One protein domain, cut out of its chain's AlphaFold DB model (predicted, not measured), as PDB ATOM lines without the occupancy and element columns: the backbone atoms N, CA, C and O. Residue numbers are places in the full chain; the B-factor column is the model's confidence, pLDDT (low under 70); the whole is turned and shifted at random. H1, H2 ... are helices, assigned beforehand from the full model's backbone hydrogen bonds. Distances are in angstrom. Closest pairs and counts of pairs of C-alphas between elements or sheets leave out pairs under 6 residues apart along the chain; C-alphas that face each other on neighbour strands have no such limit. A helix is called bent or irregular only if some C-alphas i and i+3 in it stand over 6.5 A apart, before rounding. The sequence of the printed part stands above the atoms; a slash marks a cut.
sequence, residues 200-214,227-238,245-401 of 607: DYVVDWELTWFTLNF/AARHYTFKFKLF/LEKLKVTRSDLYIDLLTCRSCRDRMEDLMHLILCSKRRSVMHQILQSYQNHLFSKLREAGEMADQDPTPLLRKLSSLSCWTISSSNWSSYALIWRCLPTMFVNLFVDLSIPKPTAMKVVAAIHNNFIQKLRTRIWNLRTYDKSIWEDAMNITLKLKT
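This is residues 200 to 214, 227 to 238 and 245 to 401 of the 607 residues of the protein "RNase H type-1 domain-containing protein" of Rhizophagus clarus (UniProt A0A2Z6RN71). A rod built along one very long helix, H9, with the second longest helix, H5, running back beside part of it. Near one end the short helices H6 and H8 lie side by side with H5, and H8 also packs on the first part of H9; H1 and H2 cross H9 farther along, while H3, H10 and the long loop of residues 252 to 271 gather towards the other end. The printed part has 184 residues with ten named helices, H1 to H10 in chain order, and no named strand; the class is all helix. It is only just compact, close to loose, with a radius of gyration of the C-alphas of 18.9 A, and spans 63 by 30 by 23 A.

H9, residues 356 to 392, measures 51.7 A from C-alpha 356 at (-22.179, 7.840, 44.966) to C-alpha 392 at (-2.751, 55.667, 47.948). It is neither bent nor irregular, but only just: C-alphas 377 and 380 are 6.4 A apart. H5, residues 282 to 306, measures 36.2 A and begins at C-alpha 282, (-5.627, 34.574, 32.923). The shorter helices are H1, residues 205 to 213, H2, residues 227 to 238, H3, residues 245 to 251, H4, residues 272 to 277, H6, residues 312 to 319, H7, residues 331 to 337, H8, residues 344 to 350, and H10, residues 397 to 401.

H9 is the hub and touches four helices. With residues 362 to 378 alone it touches H5, at a shallow tilt of 15 degrees, opposite ways; the closest C-alphas, of Tyr 292 and Phe 370, are 5.9 A apart. H8 and H9 form a helical hairpin, closest at the C-alphas of Val 346 and Ala 359, 5.7 A. H5 and H6 form another, only just touching with 3 pairs of C-alphas within 8 A, closest at Phe 297 and Leu 315, 6.3 A. H6 touches H8 at a shallow tilt of 22 degrees, the C-alphas of Leu 314 and Leu 348 being closest at 6.2 A. H1 touches H9 at a steep tilt of 59 degrees, closest at the C-alphas of Thr 211 and Ala 364, 4.7 A. H2 only just touches H9, with 3 pairs of C-alphas within 8 A, about perpendicular at 89 degrees; the closest, of His 230 and Gln 372, are 7.3 A apart. H4 and H7 are each near H9. H3 and H10 touch no helix. Every O i to N i+4 pair is within hydrogen-bond range in H1, H2, H4, H5, H6, H7 and H10; the counts are 2 of 3 in H3, 2 of 3 in H8 and 31 of 33 in H9.

The two C-alphas farthest apart, of Asp 254 and Asp 308, are 63.1 A apart. Residues 215 to 226 and 239 to 244 are not printed; the C-alphas across these cuts are 10.9 A apart for 214 and 227 and 17.3 A for 238 and 245. The links H3 to H4, 20 residues, and H6 to H7, 11 residues, are long. The mean pLDDT of the printed part is 89.0, and no printed residue is under 70.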
ATOM      1  N   ASP A 200     -23.676  18.474  27.753       70.75
ATOM      2  CA  ASP A 200     -22.472  18.107  28.483       70.75
ATOM      3  C   ASP A 200     -22.398  18.709  29.901       70.75
ATOM      4  O   ASP A 200     -21.586  18.249  30.704       70.75
ATOM      5  N   TYR A 201     -23.235  19.698  30.254       77.62
ATOM      6  CA  TYR A 201     -23.116  20.426  31.524       77.62
ATOM      7  C   TYR A 201     -24.439  20.593  32.280       77.62
ATOM      8  O   TYR A 201     -25.042  21.663  32.334       77.62
ATOM      9  N   VAL A 202     -24.847  19.519  32.953       80.00
ATOM     10  CA  VAL A 202     -26.021  19.498  33.835       80.00
ATOM     11  C   VAL A 202     -25.595  19.701  35.280       80.00
ATOM     12  O   VAL A 202     -24.894  18.847  35.822       80.00
ATOM     13  N   VAL A 203     -26.033  20.790  35.918       79.50
ATOM     14  CA  VAL A 203     -25.695  21.072  37.322       79.50
ATOM     15  C   VAL A 203     -26.260  19.984  38.239       79.50
ATOM     16  O   VAL A 203     -27.439  19.647  38.175       79.50
ATOM     17  N   ASP A 204     -25.395  19.444  39.086       83.19
ATOM     18  CA  ASP A 204     -25.712  18.581  40.211       83.19
ATOM     19  C   ASP A 204     -25.731  19.430  41.481       83.19
ATOM     20  O   ASP A 204     -24.692  19.808  42.039       83.19
ATOM     21  N   TRP A 205     -26.929  19.797  41.914       80.81
ATOM     22  CA  TRP A 205     -27.129  20.621  43.091       80.81
ATOM     23  C   TRP A 205     -26.797  19.868  44.395       80.81
ATOM     24  O   TRP A 205     -26.487  20.531  45.382       80.81
ATOM     25  N   GLU A 206     -26.813  18.526  44.429       79.75
ATOM     26  CA  GLU A 206     -26.552  17.721  45.645       79.75
ATOM     27  C   GLU A 206     -25.072  17.810  45.903       79.75
ATOM     28  O   GLU A 206     -24.632  18.195  46.980       79.75
ATOM     29  N   LEU A 207     -24.306  17.526  44.852       86.19
ATOM     30  CA  LEU A 207     -22.877  17.696  44.817       86.19
ATOM     31  C   LEU A 207     -22.514  19.153  45.116       86.19
ATOM     32  O   LEU A 207     -21.642  19.412  45.942       86.19
ATOM     33  N   THR A 208     -23.196  20.122  44.505       85.62
ATOM     34  CA  THR A 208     -22.947  21.552  44.750       85.62
ATOM     35  C   THR A 208     -23.132  21.911  46.232       85.62
ATOM     36  O   THR A 208     -22.224  22.483  46.842       85.62
ATOM     37  N   TRP A 209     -24.244  21.511  46.860       84.19
ATOM     38  CA  TRP A 209     -24.500  21.719  48.294       84.19
ATOM     39  C   TRP A 209     -23.545  20.944  49.188       84.19
ATOM     40  O   TRP A 209     -23.038  21.489  50.175       84.19
ATOM     41  N   PHE A 210     -23.240  19.706  48.825       86.31
ATOM     42  CA  PHE A 210     -22.287  18.877  49.535       86.31
ATOM     43  C   PHE A 210     -20.900  19.528  49.536       86.31
ATOM     44  O   PHE A 210     -20.310  19.712  50.594       86.31
ATOM     45  N   THR A 211     -20.395  19.986  48.386       88.88
ATOM     46  CA  THR A 211     -19.072  20.633  48.285       88.88
ATOM     47  C   THR A 211     -18.994  22.005  48.964       88.88
ATOM     48  O   THR A 211     -17.912  22.429  49.398       88.88
ATOM     49  N   LEU A 212     -20.114  22.729  49.048       85.25
ATOM     50  CA  LEU A 212     -20.217  23.984  49.796       85.25
ATOM     51  C   LEU A 212     -20.069  23.761  51.295       85.25
ATOM     52  O   LEU A 212     -19.271  24.452  51.931       85.25
ATOM     53  N   ASN A 213     -20.755  22.747  51.816       85.31
ATOM     54  CA  ASN A 213     -20.695  22.365  53.224       85.31
ATOM     55  C   ASN A 213     -19.507  21.455  53.563       85.31
ATOM     56  O   ASN A 213     -19.246  21.200  54.733       85.31
ATOM     57  N   PHE A 214     -18.764  20.978  52.564       84.81
ATOM     58  CA  PHE A 214     -17.618  20.105  52.775       84.81
ATOM     59  C   PHE A 214     -16.468  20.835  53.477       84.81
ATOM     60  O   PHE A 214     -15.960  21.854  52.984       84.81
ATOM     61  N   ALA A 227     -10.025  28.071  58.238       73.25
ATOM     62  CA  ALA A 227     -11.208  27.318  57.843       73.25
ATOM     63  C   ALA A 227     -12.454  28.203  57.743       73.25
ATOM     64  O   ALA A 227     -13.114  28.209  56.703       73.25
ATOM     65  N   ALA A 228     -12.718  29.031  58.757       78.81
ATOM     66  CA  ALA A 228     -13.849  29.959  58.760       78.81
ATOM     67  C   ALA A 228     -13.769  30.980  57.609       78.81
ATOM     68  O   ALA A 228     -14.754  31.230  56.905       78.81
ATOM     69  N   ARG A 229     -12.576  31.536  57.347       82.25
ATOM     70  CA  ARG A 229     -12.359  32.451  56.211       82.25
ATOM     71  C   ARG A 229     -12.539  31.752  54.867       82.25
ATOM     72  O   ARG A 229     -13.040  32.367  53.928       82.25
ATOM     73  N   HIS A 230     -12.119  30.490  54.760       84.00
ATOM     74  CA  HIS A 230     -12.303  29.698  53.545       84.00
ATOM     75  C   HIS A 230     -13.780  29.436  53.294       84.00
ATOM     76  O   HIS A 230     -14.268  29.747  52.216       84.00
ATOM     77  N   TYR A 231     -14.503  28.973  54.314       85.56
ATOM     78  CA  TYR A 231     -15.946  28.763  54.268       85.56
ATOM     79  C   TYR A 231     -16.695  30.031  53.842       85.56
ATOM     80  O   TYR A 231     -17.440  30.017  52.867       85.56
ATOM     81  N   THR A 232     -16.390  31.166  54.476       88.94
ATOM     82  CA  THR A 232     -16.964  32.469  54.104       88.94
ATOM     83  C   THR A 232     -16.684  32.818  52.642       88.94
ATOM     84  O   THR A 232     -17.571  33.285  51.931       88.94
ATOM     85  N   PHE A 233     -15.457  32.586  52.165       89.31
ATOM     86  CA  PHE A 233     -15.099  32.824  50.767       89.31
ATOM     87  C   PHE A 233     -15.902  31.937  49.807       89.31
ATOM     88  O   PHE A 233     -16.365  32.442  48.787       89.31
ATOM     89  N   LYS A 234     -16.126  30.654  50.138       89.25
ATOM     90  CA  LYS A 234     -16.948  29.744  49.320       89.25
ATOM     91  C   LYS A 234     -18.351  30.301  49.095       89.25
ATOM     92  O   LYS A 234     -18.798  30.363  47.954       89.25
ATOM     93  N   PHE A 235     -19.010  30.716  50.177       88.44
ATOM     94  CA  PHE A 235     -20.375  31.234  50.135       88.44
ATOM     95  C   PHE A 235     -20.451  32.587  49.436       88.44
ATOM     96  O   PHE A 235     -21.299  32.771  48.570       88.44
ATOM     97  N   LYS A 236     -19.516  33.503  49.719       89.81
ATOM     98  CA  LYS A 236     -19.452  34.787  49.008       89.81
ATOM     99  C   LYS A 236     -19.181  34.617  47.518       89.81
ATOM    100  O   LYS A 236     -19.679  35.406  46.728       89.81
ATOM    101  N   LEU A 237     -18.392  33.622  47.120       88.94
ATOM    102  CA  LEU A 237     -18.204  33.313  45.709       88.94
ATOM    103  C   LEU A 237     -19.505  32.773  45.105       88.94
ATOM    104  O   LEU A 237     -19.960  33.325  44.114       88.94
ATOM    105  N   PHE A 238     -20.116  31.761  45.728       88.12
ATOM    106  CA  PHE A 238     -21.351  31.126  45.255       88.12
ATOM    107  C   PHE A 238     -22.517  32.113  45.095       88.12
ATOM    108  O   PHE A 238     -23.184  32.123  44.069       88.12
ATOM    109  N   LEU A 245     -14.991  45.506  42.583       90.69
ATOM    110  CA  LEU A 245     -15.068  46.969  42.451       90.69
ATOM    111  C   LEU A 245     -16.452  47.429  41.995       90.69
ATOM    112  O   LEU A 245     -16.987  48.348  42.601       90.69
ATOM    113  N   GLU A 246     -17.081  46.740  41.040       89.06
ATOM    114  CA  GLU A 246     -18.424  47.120  40.576       89.06
ATOM    115  C   GLU A 246     -19.485  47.078  41.684       89.06
ATOM    116  O   GLU A 246     -20.391  47.903  41.706       89.06
ATOM    117  N   LYS A 247     -19.357  46.180  42.666       88.31
ATOM    118  CA  LYS A 247     -20.274  46.144  43.823       88.31
ATOM    119  C   LYS A 247     -19.929  47.178  44.882       88.31
ATOM    120  O   LYS A 247     -20.804  47.693  45.576       88.31
ATOM    121  N   LEU A 248     -18.643  47.463  45.034       89.44
ATOM    122  CA  LEU A 248     -18.171  48.468  45.974       89.44
ATOM    123  C   LEU A 248     -18.536  49.880  45.521       89.44
ATOM    124  O   LEU A 248     -18.903  50.683  46.365       89.44
ATOM    125  N   LYS A 249     -18.540  50.155  44.213       88.25
ATOM    126  CA  LYS A 249     -19.070  51.405  43.648       88.25
ATOM    127  C   LYS A 249     -20.540  51.603  43.997       88.25
ATOM    128  O   LYS A 249     -20.921  52.674  44.441       88.25
ATOM    129  N   VAL A 250     -21.354  50.550  43.899       84.00
ATOM    130  CA  VAL A 250     -22.779  50.626  44.269       84.00
ATOM    131  C   VAL A 250     -22.953  50.901  45.765       84.00
ATOM    132  O   VAL A 250     -23.712  51.784  46.159       84.00
ATOM    133  N   THR A 251     -22.248  50.152  46.615       85.38
ATOM    134  CA  THR A 251     -22.445  50.229  48.074       85.38
ATOM    135  C   THR A 251     -21.764  51.438  48.719       85.38
ATOM    136  O   THR A 251     -22.290  51.991  49.681       85.38
ATOM    137  N   ARG A 252     -20.618  51.873  48.185       85.75
ATOM    138  CA  ARG A 252     -19.761  52.951  48.699       85.75
ATOM    139  C   ARG A 252     -19.247  53.843  47.566       85.75
ATOM    140  O   ARG A 252     -18.040  54.015  47.398       85.75
ATOM    141  N   SER A 253     -20.164  54.428  46.794       84.19
ATOM    142  CA  SER A 253     -19.835  55.379  45.715       84.19
ATOM    143  C   SER A 253     -19.099  56.630  46.214       84.19
ATOM    144  O   SER A 253     -18.466  57.328  45.435       84.19
ATOM    145  N   ASP A 254     -19.177  56.910  47.518       83.69
ATOM    146  CA  ASP A 254     -18.415  57.948  48.212       83.69
ATOM    147  C   ASP A 254     -16.913  57.635  48.310       83.69
ATOM    148  O   ASP A 254     -16.103  58.552  48.390       83.69
ATOM    149  N   LEU A 255     -16.538  56.350  48.293       87.44
ATOM    150  CA  LEU A 255     -15.145  55.890  48.371       87.44
ATOM    151  C   LEU A 255     -14.612  55.362  47.036       87.44
ATOM    152  O   LEU A 255     -13.418  55.454  46.763       87.44
ATOM    153  N   TYR A 256     -15.476  54.758  46.220       87.56
ATOM    154  CA  TYR A 256     -15.092  54.112  44.969       87.56
ATOM    155  C   TYR A 256     -15.758  54.819  43.792       87.56
ATOM    156  O   TYR A 256     -16.958  54.675  43.572       87.56
ATOM    157  N   ILE A 257     -14.954  55.556  43.022       83.06
ATOM    158  CA  ILE A 257     -15.411  56.310  41.850       83.06
ATOM    159  C   ILE A 257     -15.859  55.387  40.704       83.06
ATOM    160  O   ILE A 257     -15.266  54.329  40.475       83.06
ATOM    161  N   ASP A 258     -16.860  55.815  39.932       78.75
ATOM    162  CA  ASP A 258     -17.478  54.991  38.880       78.75
ATOM    163  C   ASP A 258     -16.500  54.601  37.758       78.75
ATOM    164  O   ASP A 258     -16.516  53.466  37.274       78.75
ATOM    165  N   LEU A 259     -15.576  55.500  37.406       82.81
ATOM    166  CA  LEU A 259     -14.554  55.280  36.375       82.81
ATOM    167  C   LEU A 259     -13.459  54.284  36.794       82.81
ATOM    168  O   LEU A 259     -12.596  53.937  35.988       82.81
ATOM    169  N   LEU A 260     -13.457  53.824  38.051       84.00
ATOM    170  CA  LEU A 260     -12.411  52.950  38.565       84.00
ATOM    171  C   LEU A 260     -12.432  51.584  37.866       84.00
ATOM    172  O   LEU A 260     -13.319  50.761  38.079       84.00
ATOM    173  N   THR A 261     -11.407  51.312  37.071       90.12
ATOM    174  CA  THR A 261     -11.176  50.011  36.433       90.12
ATOM    175  C   THR A 261     -10.489  49.020  37.380       90.12
ATOM    176  O   THR A 261      -9.915  49.396  38.406       90.12
ATOM    177  N   CYS A 262     -10.449  47.750  36.977       90.94
ATOM    178  CA  CYS A 262      -9.655  46.684  37.584       90.94
ATOM    179  C   CYS A 262      -8.246  47.146  37.965       90.94
ATOM    180  O   CYS A 262      -7.508  47.683  37.138       90.94
ATOM    181  N   ARG A 263      -7.836  46.891  39.213       90.38
ATOM    182  CA  ARG A 263      -6.541  47.372  39.713       90.38
ATOM    183  C   ARG A 263      -5.329  46.634  39.156       90.38
ATOM    184  O   ARG A 263      -4.249  47.220  39.142       90.38
ATOM    185  N   SER A 264      -5.516  45.418  38.643       88.12
ATOM    186  CA  SER A 264      -4.419  44.655  38.043       88.12
ATOM    187  C   SER A 264      -4.200  45.008  36.570       88.12
ATOM    188  O   SER A 264      -3.075  45.321  36.198       88.12
ATOM    189  N   CYS A 265      -5.235  44.967  35.714       89.00
ATOM    190  CA  CYS A 265      -5.055  45.260  34.282       89.00
ATOM    191  C   CYS A 265      -5.294  46.723  33.903       89.00
ATOM    192  O   CYS A 265      -4.698  47.170  32.941       89.00
ATOM    193  N   ARG A 266      -6.110  47.465  34.664       88.06
ATOM    194  CA  ARG A 266      -6.494  48.865  34.395       88.06
ATOM    195  C   ARG A 266      -7.288  49.100  33.100       88.06
ATOM    196  O   ARG A 266      -7.502  50.245  32.731       88.06
ATOM    197  N   ASP A 267      -7.789  48.036  32.470       85.88
ATOM    198  CA  ASP A 267      -8.433  48.120  31.147       85.88
ATOM    199  C   ASP A 267      -9.966  48.019  31.182       85.88
ATOM    200  O   ASP A 267     -10.652  48.523  30.298       85.88
ATOM    201  N   ARG A 268     -10.531  47.294  32.156       87.06
ATOM    202  CA  ARG A 268     -11.970  46.985  32.215       87.06
ATOM    203  C   ARG A 268     -12.521  47.115  33.629       87.06
ATOM    204  O   ARG A 268     -11.772  47.060  34.604       87.06
ATOM    205  N   MET A 269     -13.838  47.262  33.719       88.31
ATOM    206  CA  MET A 269     -14.608  47.196  34.964       88.31
ATOM    207  C   MET A 269     -14.415  45.837  35.654       88.31
ATOM    208  O   MET A 269     -14.289  44.813  34.983       88.31
ATOM    209  N   GLU A 270     -14.329  45.824  36.988       90.62
ATOM    210  CA  GLU A 270     -14.020  44.600  37.743       90.62
ATOM    211  C   GLU A 270     -15.281  43.980  38.343       90.62
ATOM    212  O   GLU A 270     -15.625  44.207  39.507       90.62
ATOM    213  N   ASP A 271     -15.949  43.173  37.527       86.81
ATOM    214  CA  ASP A 271     -16.989  42.240  37.944       86.81
ATOM    215  C   ASP A 271     -16.423  40.813  38.092       86.81
ATOM    216  O   ASP A 271     -15.210  40.577  38.011       86.81
ATOM    217  N   LEU A 272     -17.291  39.838  38.372       85.19
ATOM    218  CA  LEU A 272     -16.856  38.460  38.591       85.19
ATOM    219  C   LEU A 272     -16.301  37.830  37.305       85.19
ATOM    220  O   LEU A 272     -15.337  37.064  37.355       85.19
ATOM    221  N   MET A 273     -16.864  38.186  36.148       84.56
ATOM    222  CA  MET A 273     -16.386  37.722  34.844       84.56
ATOM    223  C   MET A 273     -14.986  38.243  34.571       84.56
ATOM    224  O   MET A 273     -14.089  37.481  34.210       84.56
ATOM    225  N   HIS A 274     -14.754  39.524  34.826       89.19
ATOM    226  CA  HIS A 274     -13.450  40.126  34.677       89.19
ATOM    227  C   HIS A 274     -12.446  39.610  35.715       89.19
ATOM    228  O   HIS A 274     -11.283  39.433  35.367       89.19
ATOM    229  N   LEU A 275     -12.852  39.284  36.951       88.12
ATOM    230  CA  LEU A 275     -11.967  38.622  37.927       88.12
ATOM    231  C   LEU A 275     -11.327  37.355  37.330       88.12
ATOM    232  O   LEU A 275     -10.137  37.118  37.548       88.12
ATOM    233  N   ILE A 276     -12.115  36.585  36.572       85.19
ATOM    234  CA  ILE A 276     -11.723  35.319  35.938       85.19
ATOM    235  C   ILE A 276     -10.943  35.559  34.638       85.19
ATOM    236  O   ILE A 276      -9.917  34.921  34.406       85.19
ATOM    237  N   LEU A 277     -11.414  36.486  33.799       87.19
ATOM    238  CA  LEU A 277     -10.875  36.752  32.461       87.19
ATOM    239  C   LEU A 277      -9.738  37.778  32.409       87.19
ATOM    240  O   LEU A 277      -9.162  37.985  31.340       87.19
ATOM    241  N   CYS A 278      -9.430  38.453  33.517       90.75
ATOM    242  CA  CYS A 278      -8.437  39.522  33.563       90.75
ATOM    243  C   CYS A 278      -7.116  39.076  32.925       90.75
ATOM    244  O   CYS A 278      -6.533  38.064  33.319       90.75
ATOM    245  N   SER A 279      -6.612  39.862  31.971       90.69
ATOM    246  CA  SER A 279      -5.400  39.557  31.197       90.69
ATOM    247  C   SER A 279      -4.190  39.260  32.087       90.69
ATOM    248  O   SER A 279      -3.421  38.346  31.802       90.69
ATOM    249  N   LYS A 280      -4.066  39.965  33.218       91.00
ATOM    250  CA  LYS A 280      -2.986  39.784  34.201       91.00
ATOM    251  C   LYS A 280      -3.118  38.527  35.067       91.00
ATOM    252  O   LYS A 280      -2.149  38.135  35.703       91.00
ATOM    253  N   ARG A 281      -4.298  37.900  35.118       89.44
ATOM    254  CA  ARG A 281      -4.590  36.720  35.959       89.44
ATOM    255  C   ARG A 281      -4.931  35.473  35.140       89.44
ATOM    256  O   ARG A 281      -4.931  34.371  35.682       89.44
ATOM    257  N   ARG A 282      -5.186  35.632  33.839       88.69
ATOM    258  CA  ARG A 282      -5.627  34.574  32.923       88.69
ATOM    259  C   ARG A 282      -4.689  33.365  32.911       88.69
ATOM    260  O   ARG A 282      -5.172  32.239  32.983       88.69
ATOM    261  N   SER A 283      -3.372  33.574  32.866       92.06
ATOM    262  CA  SER A 283      -2.388  32.478  32.897       92.06
ATOM    263  C   SER A 283      -2.490  31.660  34.187       92.06
ATOM    264  O   SER A 283      -2.574  30.434  34.141       92.06
ATOM    265  N   VAL A 284      -2.572  32.337  35.335       93.62
ATOM    266  CA  VAL A 284      -2.745  31.708  36.652       93.62
ATOM    267  C   VAL A 284      -4.078  30.961  36.726       93.62
ATOM    268  O   VAL A 284      -4.117  29.840  37.225       93.62
ATOM    269  N   MET A 285      -5.160  31.533  36.193       92.44
ATOM    270  CA  MET A 285      -6.466  30.873  36.154       92.44
ATOM    271  C   MET A 285      -6.431  29.582  35.328       92.44
ATOM    272  O   MET A 285      -6.903  28.547  35.796       92.44
ATOM    273  N   HIS A 286      -5.819  29.614  34.140       91.75
ATOM    274  CA  HIS A 286      -5.642  28.414  33.321       91.75
ATOM    275  C   HIS A 286      -4.824  27.343  34.050       91.75
ATOM    276  O   HIS A 286      -5.224  26.185  34.046       91.75
ATOM    277  N   GLN A 287      -3.743  27.713  34.747       94.50
ATOM    278  CA  GLN A 287      -2.966  26.761  35.550       94.50
ATOM    279  C   GLN A 287      -3.790  26.138  36.686       94.50
ATOM    280  O   GLN A 287      -3.670  24.944  36.960       94.50
ATOM    281  N   ILE A 288      -4.629  26.929  37.367       94.31
ATOM    282  CA  ILE A 288      -5.493  26.423  38.442       94.31
ATOM    283  C   ILE A 288      -6.537  25.453  37.878       94.31
ATOM    284  O   ILE A 288      -6.734  24.381  38.452       94.31
ATOM    285  N   LEU A 289      -7.163  25.794  36.749       93.56
ATOM    286  CA  LEU A 289      -8.161  24.946  36.099       93.56
ATOM    287  C   LEU A 289      -7.546  23.652  35.543       93.56
ATOM    288  O   LEU A 289      -8.101  22.577  35.746       93.56
ATOM    289  N   GLN A 290      -6.366  23.736  34.929       94.44
ATOM    290  CA  GLN A 290      -5.623  22.570  34.450       94.44
ATOM    291  C   GLN A 290      -5.208  21.656  35.610       94.44
ATOM    292  O   GLN A 290      -5.391  20.445  35.546       94.44
ATOM    293  N   SER A 291      -4.711  22.223  36.714       95.88
ATOM    294  CA  SER A 291      -4.402  21.445  37.918       95.88
ATOM    295  C   SER A 291      -5.645  20.757  38.492       95.88
ATOM    296  O   SER A 291      -5.537  19.631  38.976       95.88
ATOM    297  N   TYR A 292      -6.810  21.407  38.430       95.50
ATOM    298  CA  TYR A 292      -8.073  20.819  38.870       95.50
ATOM    299  C   TYR A 292      -8.485  19.628  37.998       95.50
ATOM    300  O   TYR A 292      -8.778  18.555  38.528       95.50
ATOM    301  N   GLN A 293      -8.429  19.793  36.676       96.12
ATOM    302  CA  GLN A 293      -8.701  18.727  35.715       96.12
ATOM    303  C   GLN A 293      -7.748  17.536  35.910       96.12
ATOM    304  O   GLN A 293      -8.194  16.396  36.004       96.12
ATOM    305  N   ASN A 294      -6.447  17.797  36.073       96.31
ATOM    306  CA  ASN A 294      -5.437  16.758  36.276       96.31
ATOM    307  C   ASN A 294      -5.650  15.964  37.572       96.31
ATOM    308  O   ASN A 294      -5.452  14.753  37.583       96.31
ATOM    309  N   HIS A 295      -6.084  16.609  38.662       95.88
ATOM    310  CA  HIS A 295      -6.417  15.890  39.895       95.88
ATOM    311  C   HIS A 295      -7.633  14.970  39.719       95.88
ATOM    312  O   HIS A 295      -7.630  13.862  40.252       95.88
ATOM    313  N   LEU A 296      -8.653  15.398  38.963       96.06
ATOM    314  CA  LEU A 296      -9.779  14.527  38.617       96.06
ATOM    315  C   LEU A 296      -9.322  13.349  37.751       96.06
ATOM    316  O   LEU A 296      -9.697  12.219  38.043       96.06
ATOM    317  N   PHE A 297      -8.468  13.583  36.747       96.75
ATOM    318  CA  PHE A 297      -7.884  12.505  35.942       96.75
ATOM    319  C   PHE A 297      -7.092  11.505  36.787       96.75
ATOM    320  O   PHE A 297      -7.258  10.303  36.603       96.75
ATOM    321  N   SER A 298      -6.270  11.983  37.727       96.88
ATOM    322  CA  SER A 298      -5.519  11.121  38.646       96.88
ATOM    323  C   SER A 298      -6.458  10.237  39.461       96.88
ATOM    324  O   SER A 298      -6.285   9.025  39.488       96.88
ATOM    325  N   LYS A 299      -7.501  10.819  40.072       96.12
ATOM    326  CA  LYS A 299      -8.443  10.057  40.904       96.12
ATOM    327  C   LYS A 299      -9.333   9.107  40.117       96.12
ATOM    328  O   LYS A 299      -9.659   8.046  40.634       96.12
ATOM    329  N   LEU A 300      -9.694   9.443  38.882       95.56
ATOM    330  CA  LEU A 300     -10.388   8.509  37.994       95.56
ATOM    331  C   LEU A 300      -9.486   7.353  37.560       95.56
ATOM    332  O   LEU A 300      -9.966   6.232  37.452       95.56
ATOM    333  N   ARG A 301      -8.191   7.606  37.339       95.75
ATOM    334  CA  ARG A 301      -7.229   6.551  37.012       95.75
ATOM    335  C   ARG A 301      -7.044   5.585  38.177       95.75
ATOM    336  O   ARG A 301      -7.217   4.395  37.980       95.75
ATOM    337  N   GLU A 302      -6.807   6.111  39.380       94.94
ATOM    338  CA  GLU A 302      -6.732   5.304  40.606       94.94
ATOM    339  C   GLU A 302      -8.015   4.474  40.810       94.94
ATOM    340  O   GLU A 302      -7.949   3.298  41.147       94.94
ATOM    341  N   ALA A 303      -9.193   5.067  40.580       93.44
ATOM    342  CA  ALA A 303     -10.465   4.353  40.687       93.44
ATOM    343  C   ALA A 303     -10.628   3.254  39.624       93.44
ATOM    344  O   ALA A 303     -11.142   2.189  39.948       93.44
ATOM    345  N   GLY A 304     -10.184   3.497  38.387       92.12
ATOM    346  CA  GLY A 304     -10.201   2.500  37.314       92.12
ATOM    347  C   GLY A 304      -9.258   1.331  37.595       92.12
ATOM    348  O   GLY A 304      -9.664   0.183  37.463       92.12
ATOM    349  N   GLU A 305      -8.047   1.623  38.076       92.44
ATOM    350  CA  GLU A 305      -7.067   0.615  38.506       92.44
ATOM    351  C   GLU A 305      -7.614  -0.257  39.646       92.44
ATOM    352  O   GLU A 305      -7.492  -1.472  39.592       92.44
ATOM    353  N   MET A 306      -8.274   0.335  40.648       90.69
ATOM    354  CA  MET A 306      -8.901  -0.428  41.740       90.69
ATOM    355  C   MET A 306     -10.110  -1.264  41.299       90.69
ATOM    356  O   MET A 306     -10.470  -2.218  41.985       90.69
ATOM    357  N   ALA A 307     -10.774  -0.874  40.211       89.19
ATOM    358  CA  ALA A 307     -11.953  -1.553  39.684       89.19
ATOM    359  C   ALA A 307     -11.619  -2.572  38.580       89.19
ATOM    360  O   ALA A 307     -12.548  -3.145  38.013       89.19
ATOM    361  N   ASP A 308     -10.334  -2.762  38.246       90.56
ATOM    362  CA  ASP A 308      -9.863  -3.540  37.091       90.56
ATOM    363  C   ASP A 308     -10.554  -3.134  35.767       90.56
ATOM    364  O   ASP A 308     -10.881  -3.964  34.917       90.56
ATOM    365  N   GLN A 309     -10.794  -1.829  35.577       90.44
ATOM    366  CA  GLN A 309     -11.457  -1.257  34.398       90.44
ATOM    367  C   GLN A 309     -10.576  -0.210  33.708       90.44
ATOM    368  O   GLN A 309      -9.952   0.617  34.369       90.44
ATOM    369  N   ASP A 310     -10.573  -0.180  32.368       89.44
ATOM    370  CA  ASP A 310      -9.858   0.854  31.605       89.44
ATOM    371  C   ASP A 310     -10.518   2.239  31.800       89.44
ATOM    372  O   ASP A 310     -11.640   2.459  31.329       89.44
ATOM    373  N   PRO A 311      -9.840   3.219  32.434       90.31
ATOM    374  CA  PRO A 311     -10.412   4.543  32.662       90.31
ATOM    375  C   PRO A 311     -10.408   5.420  31.398       90.31
ATOM    376  O   PRO A 311     -11.004   6.500  31.398       90.31
ATOM    377  N   THR A 312      -9.750   5.012  30.307       92.00
ATOM    378  CA  THR A 312      -9.536   5.840  29.106       92.00
ATOM    379  C   THR A 312     -10.822   6.435  28.505       92.00
ATOM    380  O   THR A 312     -10.825   7.637  28.201       92.00
ATOM    381  N   PRO A 313     -11.940   5.691  28.356       92.81
ATOM    382  CA  PRO A 313     -13.196   6.254  27.857       92.81
ATOM    383  C   PRO A 313     -13.757   7.350  28.773       92.81
ATOM    384  O   PRO A 313     -14.234   8.384  28.295       92.81
ATOM    385  N   LEU A 314     -13.645   7.162  30.089       92.56
ATOM    386  CA  LEU A 314     -14.114   8.105  31.107       92.56
ATOM    387  C   LEU A 314     -13.247   9.366  31.140       92.56
ATOM    388  O   LEU A 314     -13.773  10.477  31.206       92.56
ATOM    389  N   LEU A 315     -11.926   9.218  31.008       93.94
ATOM    390  CA  LEU A 315     -10.992  10.340  30.893       93.94
ATOM    391  C   LEU A 315     -11.278  11.178  29.638       93.94
ATOM    392  O   LEU A 315     -11.256  12.406  29.706       93.94
ATOM    393  N   ARG A 316     -11.614  10.537  28.509       94.12
ATOM    394  CA  ARG A 316     -12.019  11.227  27.270       94.12
ATOM    395  C   ARG A 316     -13.338  11.981  27.437       94.12
ATOM    396  O   ARG A 316     -13.465  13.110  26.975       94.12
ATOM    397  N   LYS A 317     -14.310  11.377  28.122       92.38
ATOM    398  CA  LYS A 317     -15.596  12.013  28.436       92.38
ATOM    399  C   LYS A 317     -15.427  13.197  29.390       92.38
ATOM    400  O   LYS A 317     -16.108  14.206  29.250       92.38
ATOM    401  N   LEU A 318     -14.501  13.099  30.344       93.38
ATOM    402  CA  LEU A 318     -14.160  14.209  31.224       93.38
ATOM    403  C   LEU A 318     -13.438  15.321  30.457       93.38
ATOM    404  O   LEU A 318     -13.753  16.488  30.673       93.38
ATOM    405  N   SER A 319     -12.495  15.000  29.567       93.06
ATOM    406  CA  SER A 319     -11.736  16.003  28.809       93.06
ATOM    407  C   SER A 319     -12.589  16.775  27.800       93.06
ATOM    408  O   SER A 319     -12.291  17.941  27.540       93.06
ATOM    409  N   SER A 320     -13.664  16.172  27.285       91.50
ATOM    410  CA  SER A 320     -14.571  16.801  26.319       91.50
ATOM    411  C   SER A 320     -15.556  17.804  26.924       91.50
ATOM    412  O   SER A 320     -16.238  18.498  26.170       91.50
ATOM    413  N   LEU A 321     -15.647  17.912  28.256       90.31
ATOM    414  CA  LEU A 321     -16.577  18.846  28.894       90.31
ATOM    415  C   LEU A 321     -16.227  20.300  28.569       90.31
ATOM    416  O   LEU A 321     -15.101  20.763  28.766       90.31
ATOM    417  N   SER A 322     -17.232  21.074  28.172       88.12
ATOM    418  CA  SER A 322     -17.057  22.472  27.788       88.12
ATOM    419  C   SER A 322     -16.585  23.365  28.934       88.12
ATOM    420  O   SER A 322     -16.033  24.433  28.681       88.12
ATOM    421  N   CYS A 323     -16.739  22.961  30.199       89.31
ATOM    422  CA  CYS A 323     -16.345  23.782  31.346       89.31
ATOM    423  C   CYS A 323     -14.836  24.027  31.478       89.31
ATOM    424  O   CYS A 323     -14.435  24.921  32.223       89.31
ATOM    425  N   TRP A 324     -13.997  23.274  30.760       92.06
ATOM    426  CA  TRP A 324     -12.542  23.447  30.790       92.06
ATOM    427  C   TRP A 324     -12.050  24.665  29.995       92.06
ATOM    428  O   TRP A 324     -10.937  25.144  30.219       92.06
ATOM    429  N   THR A 325     -12.867  25.211  29.089       87.38
ATOM    430  CA  THR A 325     -12.472  26.336  28.231       87.38
ATOM    431  C   THR A 325     -13.002  27.661  28.770       87.38
ATOM    432  O   THR A 325     -14.182  27.969  28.650       87.38
ATOM    433  N   ILE A 326     -12.126  28.500  29.318       84.44
ATOM    434  CA  ILE A 326     -12.521  29.822  29.825       84.44
ATOM    435  C   ILE A 326     -12.691  30.809  28.658       84.44
ATOM    436  O   ILE A 326     -11.724  31.126  27.961       84.44
ATOM    437  N   SER A 327     -13.903  31.336  28.472       81.31
ATOM    438  CA  SER A 327     -14.199  32.416  27.520       81.31
ATOM    439  C   SER A 327     -15.387  33.259  27.987       81.31
ATOM    440  O   SER A 327     -16.178  32.813  28.811       81.31
ATOM    441  N   SER A 328     -15.560  34.474  27.460       73.69
ATOM    442  CA  SER A 328     -16.703  35.346  27.795       73.69
ATOM    443  C   SER A 328     -18.067  34.782  27.387       73.69
ATOM    444  O   SER A 328     -19.073  35.185  27.955       73.69
ATOM    445  N   SER A 329     -18.112  33.861  26.425       75.56
ATOM    446  CA  SER A 329     -19.343  33.229  25.940       75.56
ATOM    447  C   SER A 329     -19.614  31.857  26.565       75.56
ATOM    448  O   SER A 329     -20.667  31.274  26.319       75.56
ATOM    449  N   ASN A 330     -18.684  31.317  27.360       81.38
ATOM    450  CA  ASN A 330     -18.794  29.960  27.871       81.38
ATOM    451  C   ASN A 330     -19.291  29.885  29.320       81.38
ATOM    452  O   ASN A 330     -18.505  29.771  30.265       81.38
ATOM    453  N   TRP A 331     -20.614  29.845  29.476       81.50
ATOM    454  CA  TRP A 331     -21.288  29.760  30.773       81.50
ATOM    455  C   TRP A 331     -20.940  28.530  31.618       81.50
ATOM    456  O   TRP A 331     -20.947  28.649  32.838       81.50
ATOM    457  N   SER A 332     -20.558  27.389  31.033       84.69
ATOM    458  CA  SER A 332     -20.205  26.191  31.818       84.69
ATOM    459  C   SER A 332     -18.886  26.356  32.578       84.69
ATOM    460  O   SER A 332     -18.753  25.883  33.705       84.69
ATOM    461  N   SER A 333     -17.922  27.091  32.011       85.00
ATOM    462  CA  SER A 333     -16.678  27.431  32.717       85.00
ATOM    463  C   SER A 333     -16.935  28.369  33.902       85.00
ATOM    464  O   SER A 333     -16.363  28.192  34.980       85.00
ATOM    465  N   TYR A 334     -17.867  29.313  33.742       83.62
ATOM    466  CA  TYR A 334     -18.299  30.186  34.828       83.62
ATOM    467  C   TYR A 334     -19.066  29.432  35.894       83.62
ATOM    468  O   TYR A 334     -18.752  29.608  37.063       83.62
ATOM    469  N   ALA A 335     -19.994  28.560  35.508       85.38
ATOM    470  CA  ALA A 335     -20.741  27.710  36.425       85.38
ATOM    471  C   ALA A 335     -19.803  26.893  37.321       85.38
ATOM    472  O   ALA A 335     -19.979  26.885  38.539       85.38
ATOM    473  N   LEU A 336     -18.738  26.322  36.744       90.06
ATOM    474  CA  LEU A 336     -17.722  25.574  37.483       90.06
ATOM    475  C   LEU A 336     -17.007  26.439  38.531       90.06
ATOM    476  O   LEU A 336     -16.816  26.010  39.669       90.06
ATOM    477  N   ILE A 337     -16.627  27.665  38.163       85.94
ATOM    478  CA  ILE A 337     -15.966  28.616  39.071       85.94
ATOM    479  C   ILE A 337     -16.947  29.128  40.134       85.94
ATOM    480  O   ILE A 337     -16.575  29.267  41.300       85.94
ATOM    481  N   TRP A 338     -18.212  29.326  39.758       84.38
ATOM    482  CA  TRP A 338     -19.325  29.642  40.655       84.38
ATOM    483  C   TRP A 338     -19.803  28.450  41.480       84.38
ATOM    484  O   TRP A 338     -20.702  28.600  42.302       84.38
ATOM    485  N   ARG A 339     -19.135  27.295  41.339       87.38
ATOM    486  CA  ARG A 339     -19.329  26.073  42.126       87.38
ATOM    487  C   ARG A 339     -20.615  25.307  41.812       87.38
ATOM    488  O   ARG A 339     -20.969  24.415  42.571       87.38
ATOM    489  N   CYS A 340     -21.284  25.617  40.707       86.25
ATOM    490  CA  CYS A 340     -22.376  24.811  40.167       86.25
ATOM    491  C   CYS A 340     -21.767  23.625  39.414       86.25
ATOM    492  O   CYS A 340     -21.407  23.753  38.249       86.25
ATOM    493  N   LEU A 341     -21.568  22.505  40.109       90.31
ATOM    494  CA  LEU A 341     -20.794  21.369  39.601       90.31
ATOM    495  C   LEU A 341     -21.622  20.480  38.672       90.31
ATOM    496  O   LEU A 341     -22.806  20.309  38.929       90.31
ATOM    497  N   PRO A 342     -21.037  19.878  37.622       90.12
ATOM    498  CA  PRO A 342     -21.786  19.025  36.712       90.12
ATOM    499  C   PRO A 342     -22.003  17.619  37.291       90.12
ATOM    500  O   PRO A 342     -21.094  17.029  37.876       90.12
ATOM    501  N   THR A 343     -23.167  17.030  37.007       85.06
ATOM    502  CA  THR A 343     -23.538  15.642  37.371       85.06
ATOM    503  C   THR A 343     -22.529  14.633  36.828       85.06
ATOM    504  O   THR A 343     -22.244  13.611  37.451       85.06
ATOM    505  N   MET A 344     -21.910  14.957  35.686       89.12
ATOM    506  CA  MET A 344     -20.872  14.132  35.078       89.12
ATOM    507  C   MET A 344     -19.716  13.833  36.039       89.12
ATOM    508  O   MET A 344     -19.167  12.742  35.992       89.12
ATOM    509  N   PHE A 345     -19.358  14.753  36.941       93.12
ATOM    510  CA  PHE A 345     -18.232  14.533  37.851       93.12
ATOM    511  C   PHE A 345     -18.443  13.363  38.803       93.12
ATOM    512  O   PHE A 345     -17.463  12.725  39.157       93.12
ATOM    513  N   VAL A 346     -19.681  13.081  39.212       92.50
ATOM    514  CA  VAL A 346     -19.997  11.942  40.083       92.50
ATOM    515  C   VAL A 346     -20.288  10.699  39.254       92.50
ATOM    516  O   VAL A 346     -19.769   9.633  39.580       92.50
ATOM    517  N   ASN A 347     -21.031  10.838  38.151       90.00
ATOM    518  CA  ASN A 347     -21.376   9.710  37.282       90.00
ATOM    519  C   ASN A 347     -20.136   8.956  36.785       90.00
ATOM    520  O   ASN A 347     -20.147   7.737  36.799       90.00
ATOM    521  N   LEU A 348     -19.044   9.651  36.445       93.69
ATOM    522  CA  LEU A 348     -17.805   8.999  35.998       93.69
ATOM    523  C   LEU A 348     -17.204   8.036  37.037       93.69
ATOM    524  O   LEU A 348     -16.572   7.061  36.656       93.69
ATOM    525  N   PHE A 349     -17.380   8.298  38.335       93.69
ATOM    526  CA  PHE A 349     -16.944   7.373  39.389       93.69
ATOM    527  C   PHE A 349     -17.982   6.277  39.640       93.69
ATOM    528  O   PHE A 349     -17.611   5.142  39.918       93.69
ATOM    529  N   VAL A 350     -19.273   6.599  39.532       92.12
ATOM    530  CA  VAL A 350     -20.354   5.607  39.649       92.12
ATOM    531  C   VAL A 350     -20.264   4.562  38.534       92.12
ATOM    532  O   VAL A 350     -20.464   3.383  38.804       92.12
ATOM    533  N   ASP A 351     -19.881   4.973  37.322       91.69
ATOM    534  CA  ASP A 351     -19.623   4.085  36.181       91.69
ATOM    535  C   ASP A 351     -18.472   3.089  36.472       91.69
ATOM    536  O   ASP A 351     -18.439   2.013  35.889       91.69
ATOM    537  N   LEU A 352     -17.576   3.409  37.418       90.81
ATOM    538  CA  LEU A 352     -16.506   2.534  37.935       90.81
ATOM    539  C   LEU A 352     -16.928   1.753  39.194       90.81
ATOM    540  O   LEU A 352     -16.086   1.340  39.991       90.81
ATOM    541  N   SER A 353     -18.232   1.605  39.434       90.25
ATOM    542  CA  SER A 353     -18.798   0.949  40.622       90.25
ATOM    543  C   SER A 353     -18.437   1.613  41.961       90.25
ATOM    544  O   SER A 353     -18.626   1.018  43.024       90.25
ATOM    545  N   ILE A 354     -17.959   2.865  41.958       90.94
ATOM    546  CA  ILE A 354     -17.704   3.607  43.196       90.94
ATOM    547  C   ILE A 354     -19.035   4.123  43.757       90.94
ATOM    548  O   ILE A 354     -19.767   4.832  43.058       90.94
ATOM    549  N   PRO A 355     -19.354   3.870  45.042       92.50
ATOM    550  CA  PRO A 355     -20.583   4.373  45.643       92.50
ATOM    551  C   PRO A 355     -20.703   5.902  45.540       92.50
ATOM    552  O   PRO A 355     -19.769   6.629  45.897       92.50
ATOM    553  N   LYS A 356     -21.881   6.400  45.135       88.56
ATOM    554  CA  LYS A 356     -22.179   7.840  44.966       88.56
ATOM    555  C   LYS A 356     -21.701   8.711  46.151       88.56
ATOM    556  O   LYS A 356     -21.019   9.705  45.895       88.56
ATOM    557  N   PRO A 357     -21.934   8.353  47.435       91.06
ATOM    558  CA  PRO A 357     -21.457   9.162  48.566       91.06
ATOM    559  C   PRO A 357     -19.928   9.269  48.643       91.06
ATOM    560  O   PRO A 357     -19.386  10.303  49.045       91.06
ATOM    561  N   THR A 358     -19.215   8.212  48.255       92.25
ATOM    562  CA  THR A 358     -17.749   8.186  48.206       92.25
ATOM    563  C   THR A 358     -17.239   9.055  47.061       92.25
ATOM    564  O   THR A 358     -16.369   9.899  47.277       92.25
ATOM    565  N   ALA A 359     -17.842   8.937  45.874       94.06
ATOM    566  CA  ALA A 359     -17.534   9.791  44.729       94.06
ATOM    567  C   ALA A 359     -17.732  11.283  45.056       94.06
ATOM    568  O   ALA A 359     -16.850  12.104  44.798       94.06
ATOM    569  N   MET A 360     -18.839  11.639  45.717       92.81
ATOM    570  CA  MET A 360     -19.100  13.012  46.163       92.81
ATOM    571  C   MET A 360     -18.015  13.535  47.112       92.81
ATOM    572  O   MET A 360     -17.575  14.672  46.952       92.81
ATOM    573  N   LYS A 361     -17.531  12.721  48.066       93.94
ATOM    574  CA  LYS A 361     -16.413  13.089  48.959       93.94
ATOM    575  C   LYS A 361     -15.125  13.369  48.188       93.94
ATOM    576  O   LYS A 361     -14.470  14.376  48.457       93.94
ATOM    577  N   VAL A 362     -14.786  12.520  47.216       93.94
ATOM    578  CA  VAL A 362     -13.601  12.699  46.362       93.94
ATOM    579  C   VAL A 362     -13.711  14.001  45.569       93.94
ATOM    580  O   VAL A 362     -12.838  14.865  45.675       93.94
ATOM    581  N   VAL A 363     -14.814  14.198  44.841       94.81
ATOM    582  CA  VAL A 363     -15.036  15.414  44.044       94.81
ATOM    583  C   VAL A 363     -15.045  16.662  44.932       94.81
ATOM    584  O   VAL A 363     -14.446  17.677  44.567       94.81
ATOM    585  N   ALA A 364     -15.644  16.592  46.123       93.38
ATOM    586  CA  ALA A 364     -15.660  17.692  47.083       93.38
ATOM    587  C   ALA A 364     -14.267  18.077  47.576       93.38
ATOM    588  O   ALA A 364     -13.952  19.269  47.624       93.38
ATOM    589  N   ALA A 365     -13.419  17.100  47.901       92.12
ATOM    590  CA  ALA A 365     -12.047  17.348  48.326       92.12
ATOM    591  C   ALA A 365     -11.232  18.034  47.220       92.12
ATOM    592  O   ALA A 365     -10.570  19.049  47.467       92.12
ATOM    593  N   ILE A 366     -11.341  17.539  45.984       93.44
ATOM    594  CA  ILE A 366     -10.636  18.114  44.834       93.44
ATOM    595  C   ILE A 366     -11.151  19.535  44.546       93.44
ATOM    596  O   ILE A 366     -10.355  20.468  44.410       93.44
ATOM    597  N   HIS A 367     -12.471  19.736  44.506       93.38
ATOM    598  CA  HIS A 367     -13.056  21.056  44.270       93.38
ATOM    599  C   HIS A 367     -12.701  22.044  45.393       93.38
ATOM    600  O   HIS A 367     -12.419  23.217  45.148       93.38
ATOM    601  N   ASN A 368     -12.628  21.581  46.643       90.50
ATOM    602  CA  ASN A 368     -12.182  22.407  47.756       90.50
ATOM    603  C   ASN A 368     -10.729  22.889  47.579       90.50
ATOM    604  O   ASN A 368     -10.445  24.057  47.854       90.50
ATOM    605  N   ASN A 369      -9.835  22.030  47.073       90.31
ATOM    606  CA  ASN A 369      -8.462  22.410  46.721       90.31
ATOM    607  C   ASN A 369      -8.424  23.447  45.587       90.31
ATOM    608  O   ASN A 369      -7.694  24.435  45.687       90.31
ATOM    609  N   PHE A 370      -9.246  23.270  44.548       92.62
ATOM    610  CA  PHE A 370      -9.403  24.245  43.464       92.62
ATOM    611  C   PHE A 370      -9.802  25.629  43.999       92.62
ATOM    612  O   PHE A 370      -9.158  26.631  43.685       92.62
ATOM    613  N   ILE A 371     -10.790  25.688  44.893       91.31
ATOM    614  CA  ILE A 371     -11.263  26.948  45.486       91.31
ATOM    615  C   ILE A 371     -10.212  27.566  46.410       91.31
ATOM    616  O   ILE A 371     -10.067  28.787  46.450       91.31
ATOM    617  N   GLN A 372      -9.442  26.745  47.124       89.44
ATOM    618  CA  GLN A 372      -8.327  27.238  47.928       89.44
ATOM    619  C   GLN A 372      -7.253  27.881  47.041       89.44
ATOM    620  O   GLN A 372      -6.796  28.979  47.353       89.44
ATOM    621  N   LYS A 373      -6.898  27.261  45.907       92.12
ATOM    622  CA  LYS A 373      -5.966  27.836  44.921       92.12
ATOM    623  C   LYS A 373      -6.511  29.124  44.299       92.12
ATOM    624  O   LYS A 373      -5.764  30.092  44.171       92.12
ATOM    625  N   LEU A 374      -7.803  29.168  43.968       92.19
ATOM    626  CA  LEU A 374      -8.480  30.381  43.497       92.19
ATOM    627  C   LEU A 374      -8.375  31.511  44.534       92.19
ATOM    628  O   LEU A 374      -8.029  32.647  44.205       92.19
ATOM    629  N   ARG A 375      -8.609  31.197  45.811       91.12
ATOM    630  CA  ARG A 375      -8.495  32.167  46.900       91.12
ATOM    631  C   ARG A 375      -7.063  32.685  47.055       91.12
ATOM    632  O   ARG A 375      -6.845  33.892  47.088       91.12
ATOM    633  N   THR A 376      -6.082  31.794  47.159       91.12
ATOM    634  CA  THR A 376      -4.704  32.187  47.486       91.12
ATOM    635  C   THR A 376      -3.971  32.829  46.317       91.12
ATOM    636  O   THR A 376      -3.249  33.798  46.527       91.12
ATOM    637  N   ARG A 377      -4.169  32.336  45.088       92.38
ATOM    638  CA  ARG A 377      -3.404  32.775  43.909       92.38
ATOM    639  C   ARG A 377      -4.100  33.851  43.078       92.38
ATOM    640  O   ARG A 377      -3.441  34.478  42.264       92.38
ATOM    641  N   ILE A 378      -5.408  34.065  43.246       92.88
ATOM    642  CA  ILE A 378      -6.155  35.087  42.491       92.88
ATOM    643  C   ILE A 378      -6.785  36.101  43.438       92.88
ATOM    644  O   ILE A 378      -6.484  37.291  43.352       92.88
ATOM    645  N   TRP A 379      -7.635  35.652  44.364       92.94
ATOM    646  CA  TRP A 379      -8.389  36.569  45.223       92.94
ATOM    647  C   TRP A 379      -7.499  37.379  46.175       92.94
ATOM    648  O   TRP A 379      -7.685  38.591  46.307       92.94
ATOM    649  N   ASN A 380      -6.520  36.744  46.823       91.75
ATOM    650  CA  ASN A 380      -5.620  37.431  47.749       91.75
ATOM    651  C   ASN A 380      -4.732  38.455  47.026       91.75
ATOM    652  O   ASN A 380      -4.641  39.585  47.492       91.75
ATOM    653  N   LEU A 381      -4.158  38.103  45.867       90.12
ATOM    654  CA  LEU A 381      -3.369  39.039  45.051       90.12
ATOM    655  C   LEU A 381      -4.217  40.225  44.583       90.12
ATOM    656  O   LEU A 381      -3.818  41.372  44.735       90.12
ATOM    657  N   ARG A 382      -5.442  39.968  44.109       92.25
ATOM    658  CA  ARG A 382      -6.398  41.035  43.779       92.25
ATOM    659  C   ARG A 382      -6.667  41.949  44.973       92.25
ATOM    660  O   ARG A 382      -6.780  43.160  44.812       92.25
ATOM    661  N   THR A 383      -6.845  41.365  46.157       90.88
ATOM    662  CA  THR A 383      -7.142  42.119  47.382       90.88
ATOM    663  C   THR A 383      -5.954  42.983  47.798       90.88
ATOM    664  O   THR A 383      -6.167  44.105  48.239       90.88
ATOM    665  N   TYR A 384      -4.732  42.495  47.589       91.25
ATOM    666  CA  TYR A 384      -3.496  43.243  47.803       91.25
ATOM    667  C   TYR A 384      -3.345  44.422  46.824       91.25
ATOM    668  O   TYR A 384      -3.136  45.555  47.248       91.25
ATOM    669  N   ASP A 385      -3.567  44.209  45.522       89.44
ATOM    670  CA  ASP A 385      -3.544  45.300  44.530       89.44
ATOM    671  C   ASP A 385      -4.582  46.387  44.854       89.44
ATOM    672  O   ASP A 385      -4.355  47.584  44.649       89.44
ATOM    673  N   LYS A 386      -5.748  45.964  45.356       90.25
ATOM    674  CA  LYS A 386      -6.792  46.869  45.831       90.25
ATOM    675  C   LYS A 386      -6.341  47.637  47.072       90.25
ATOM    676  O   LYS A 386      -6.576  48.838  47.107       90.25
ATOM    677  N   SER A 387      -5.723  46.985  48.060       90.50
ATOM    678  CA  SER A 387      -5.296  47.662  49.290       90.50
ATOM    679  C   SER A 387      -4.225  48.710  49.014       90.50
ATOM    680  O   SER A 387      -4.378  49.825  49.484       90.50
ATOM    681  N   ILE A 388      -3.239  48.422  48.151       90.00
ATOM    682  CA  ILE A 388      -2.237  49.421  47.730       90.00
ATOM    683  C   ILE A 388      -2.913  50.673  47.160       90.00
ATOM    684  O   ILE A 388      -2.527  51.800  47.457       90.00
ATOM    685  N   TRP A 389      -3.926  50.481  46.312       90.56
ATOM    686  CA  TRP A 389      -4.661  51.602  45.737       90.56
ATOM    687  C   TRP A 389      -5.509  52.341  46.780       90.56
ATOM    688  O   TRP A 389      -5.563  53.565  46.753       90.56
ATOM    689  N   GLU A 390      -6.160  51.618  47.694       91.56
ATOM    690  CA  GLU A 390      -6.918  52.221  48.795       91.56
ATOM    691  C   GLU A 390      -6.015  53.066  49.697       91.56
ATOM    692  O   GLU A 390      -6.402  54.177  50.047       91.56
ATOM    693  N   ASP A 391      -4.813  52.583  50.005       91.25
ATOM    694  CA  ASP A 391      -3.821  53.303  50.803       91.25
ATOM    695  C   ASP A 391      -3.361  54.578  50.079       91.25
ATOM    696  O   ASP A 391      -3.356  55.654  50.671       91.25
ATOM    697  N   ALA A 392      -3.092  54.500  48.769       90.44
ATOM    698  CA  ALA A 392      -2.751  55.667  47.948       90.44
ATOM    699  C   ALA A 392      -3.883  56.713  47.866       90.44
ATOM    700  O   ALA A 392      -3.620  57.897  47.671       90.44
ATOM    701  N   MET A 393      -5.138  56.282  48.020       87.56
ATOM    702  CA  MET A 393      -6.325  57.144  48.044       87.56
ATOM    703  C   MET A 393      -6.763  57.528  49.467       87.56
ATOM    704  O   MET A 393      -7.825  58.124  49.635       87.56
ATOM    705  N   ASN A 394      -5.977  57.187  50.496       90.69
ATOM    706  CA  ASN A 394      -6.290  57.414  51.911       90.69
ATOM    707  C   ASN A 394      -7.630  56.797  52.376       90.69
ATOM    708  O   ASN A 394      -8.273  57.274  53.316       90.69
ATOM    709  N   ILE A 395      -8.059  55.697  51.751       89.06
ATOM    710  CA  ILE A 395      -9.290  54.982  52.099       89.06
ATOM    711  C   ILE A 395      -9.016  54.012  53.257       89.06
ATOM    712  O   ILE A 395      -8.711  52.828  53.079       89.06
ATOM    713  N   THR A 396      -9.191  54.504  54.481       89.69
ATOM    714  CA  THR A 396      -8.964  53.729  55.712       89.69
ATOM    715  C   THR A 396     -10.094  52.739  56.028       89.69
ATOM    716  O   THR A 396     -11.221  52.855  55.541       89.69
ATOM    717  N   LEU A 397      -9.828  51.755  56.900       87.12
ATOM    718  CA  LEU A 397     -10.863  50.834  57.398       87.12
ATOM    719  C   LEU A 397     -12.010  51.578  58.101       87.12
ATOM    720  O   LEU A 397     -13.167  51.229  57.893       87.12
ATOM    721  N   LYS A 398     -11.690  52.632  58.865       89.44
ATOM    722  CA  LYS A 398     -12.675  53.485  59.545       89.44
ATOM    723  C   LYS A 398     -13.647  54.122  58.552       89.44
ATOM    724  O   LYS A 398     -14.846  54.144  58.805       89.44
ATOM    725  N   LEU A 399     -13.147  54.586  57.404       86.88
ATOM    726  CA  LEU A 399     -14.006  55.104  56.339       86.88
ATOM    727  C   LEU A 399     -14.900  54.002  55.767       86.88
ATOM    728  O   LEU A 399     -16.093  54.231  55.609       86.88
ATOM    729  N   LYS A 400     -14.365  52.799  55.520       86.00
ATOM    730  CA  LYS A 400     -15.118  51.655  54.960       86.00
ATOM    731  C   LYS A 400     -16.234  51.146  55.880       86.00
ATOM    732  O   LYS A 400     -17.232  50.641  55.373       86.00
ATOM    733  N   THR A 401     -16.085  51.271  57.198       86.50
ATOM    734  CA  THR A 401     -17.100  50.849  58.181       86.50
ATOM    735  C   THR A 401     -18.051  51.966  58.602       86.50
ATOM    736  O   THR A 401     -19.114  51.670  59.142       86.50
TER     737      THR A 401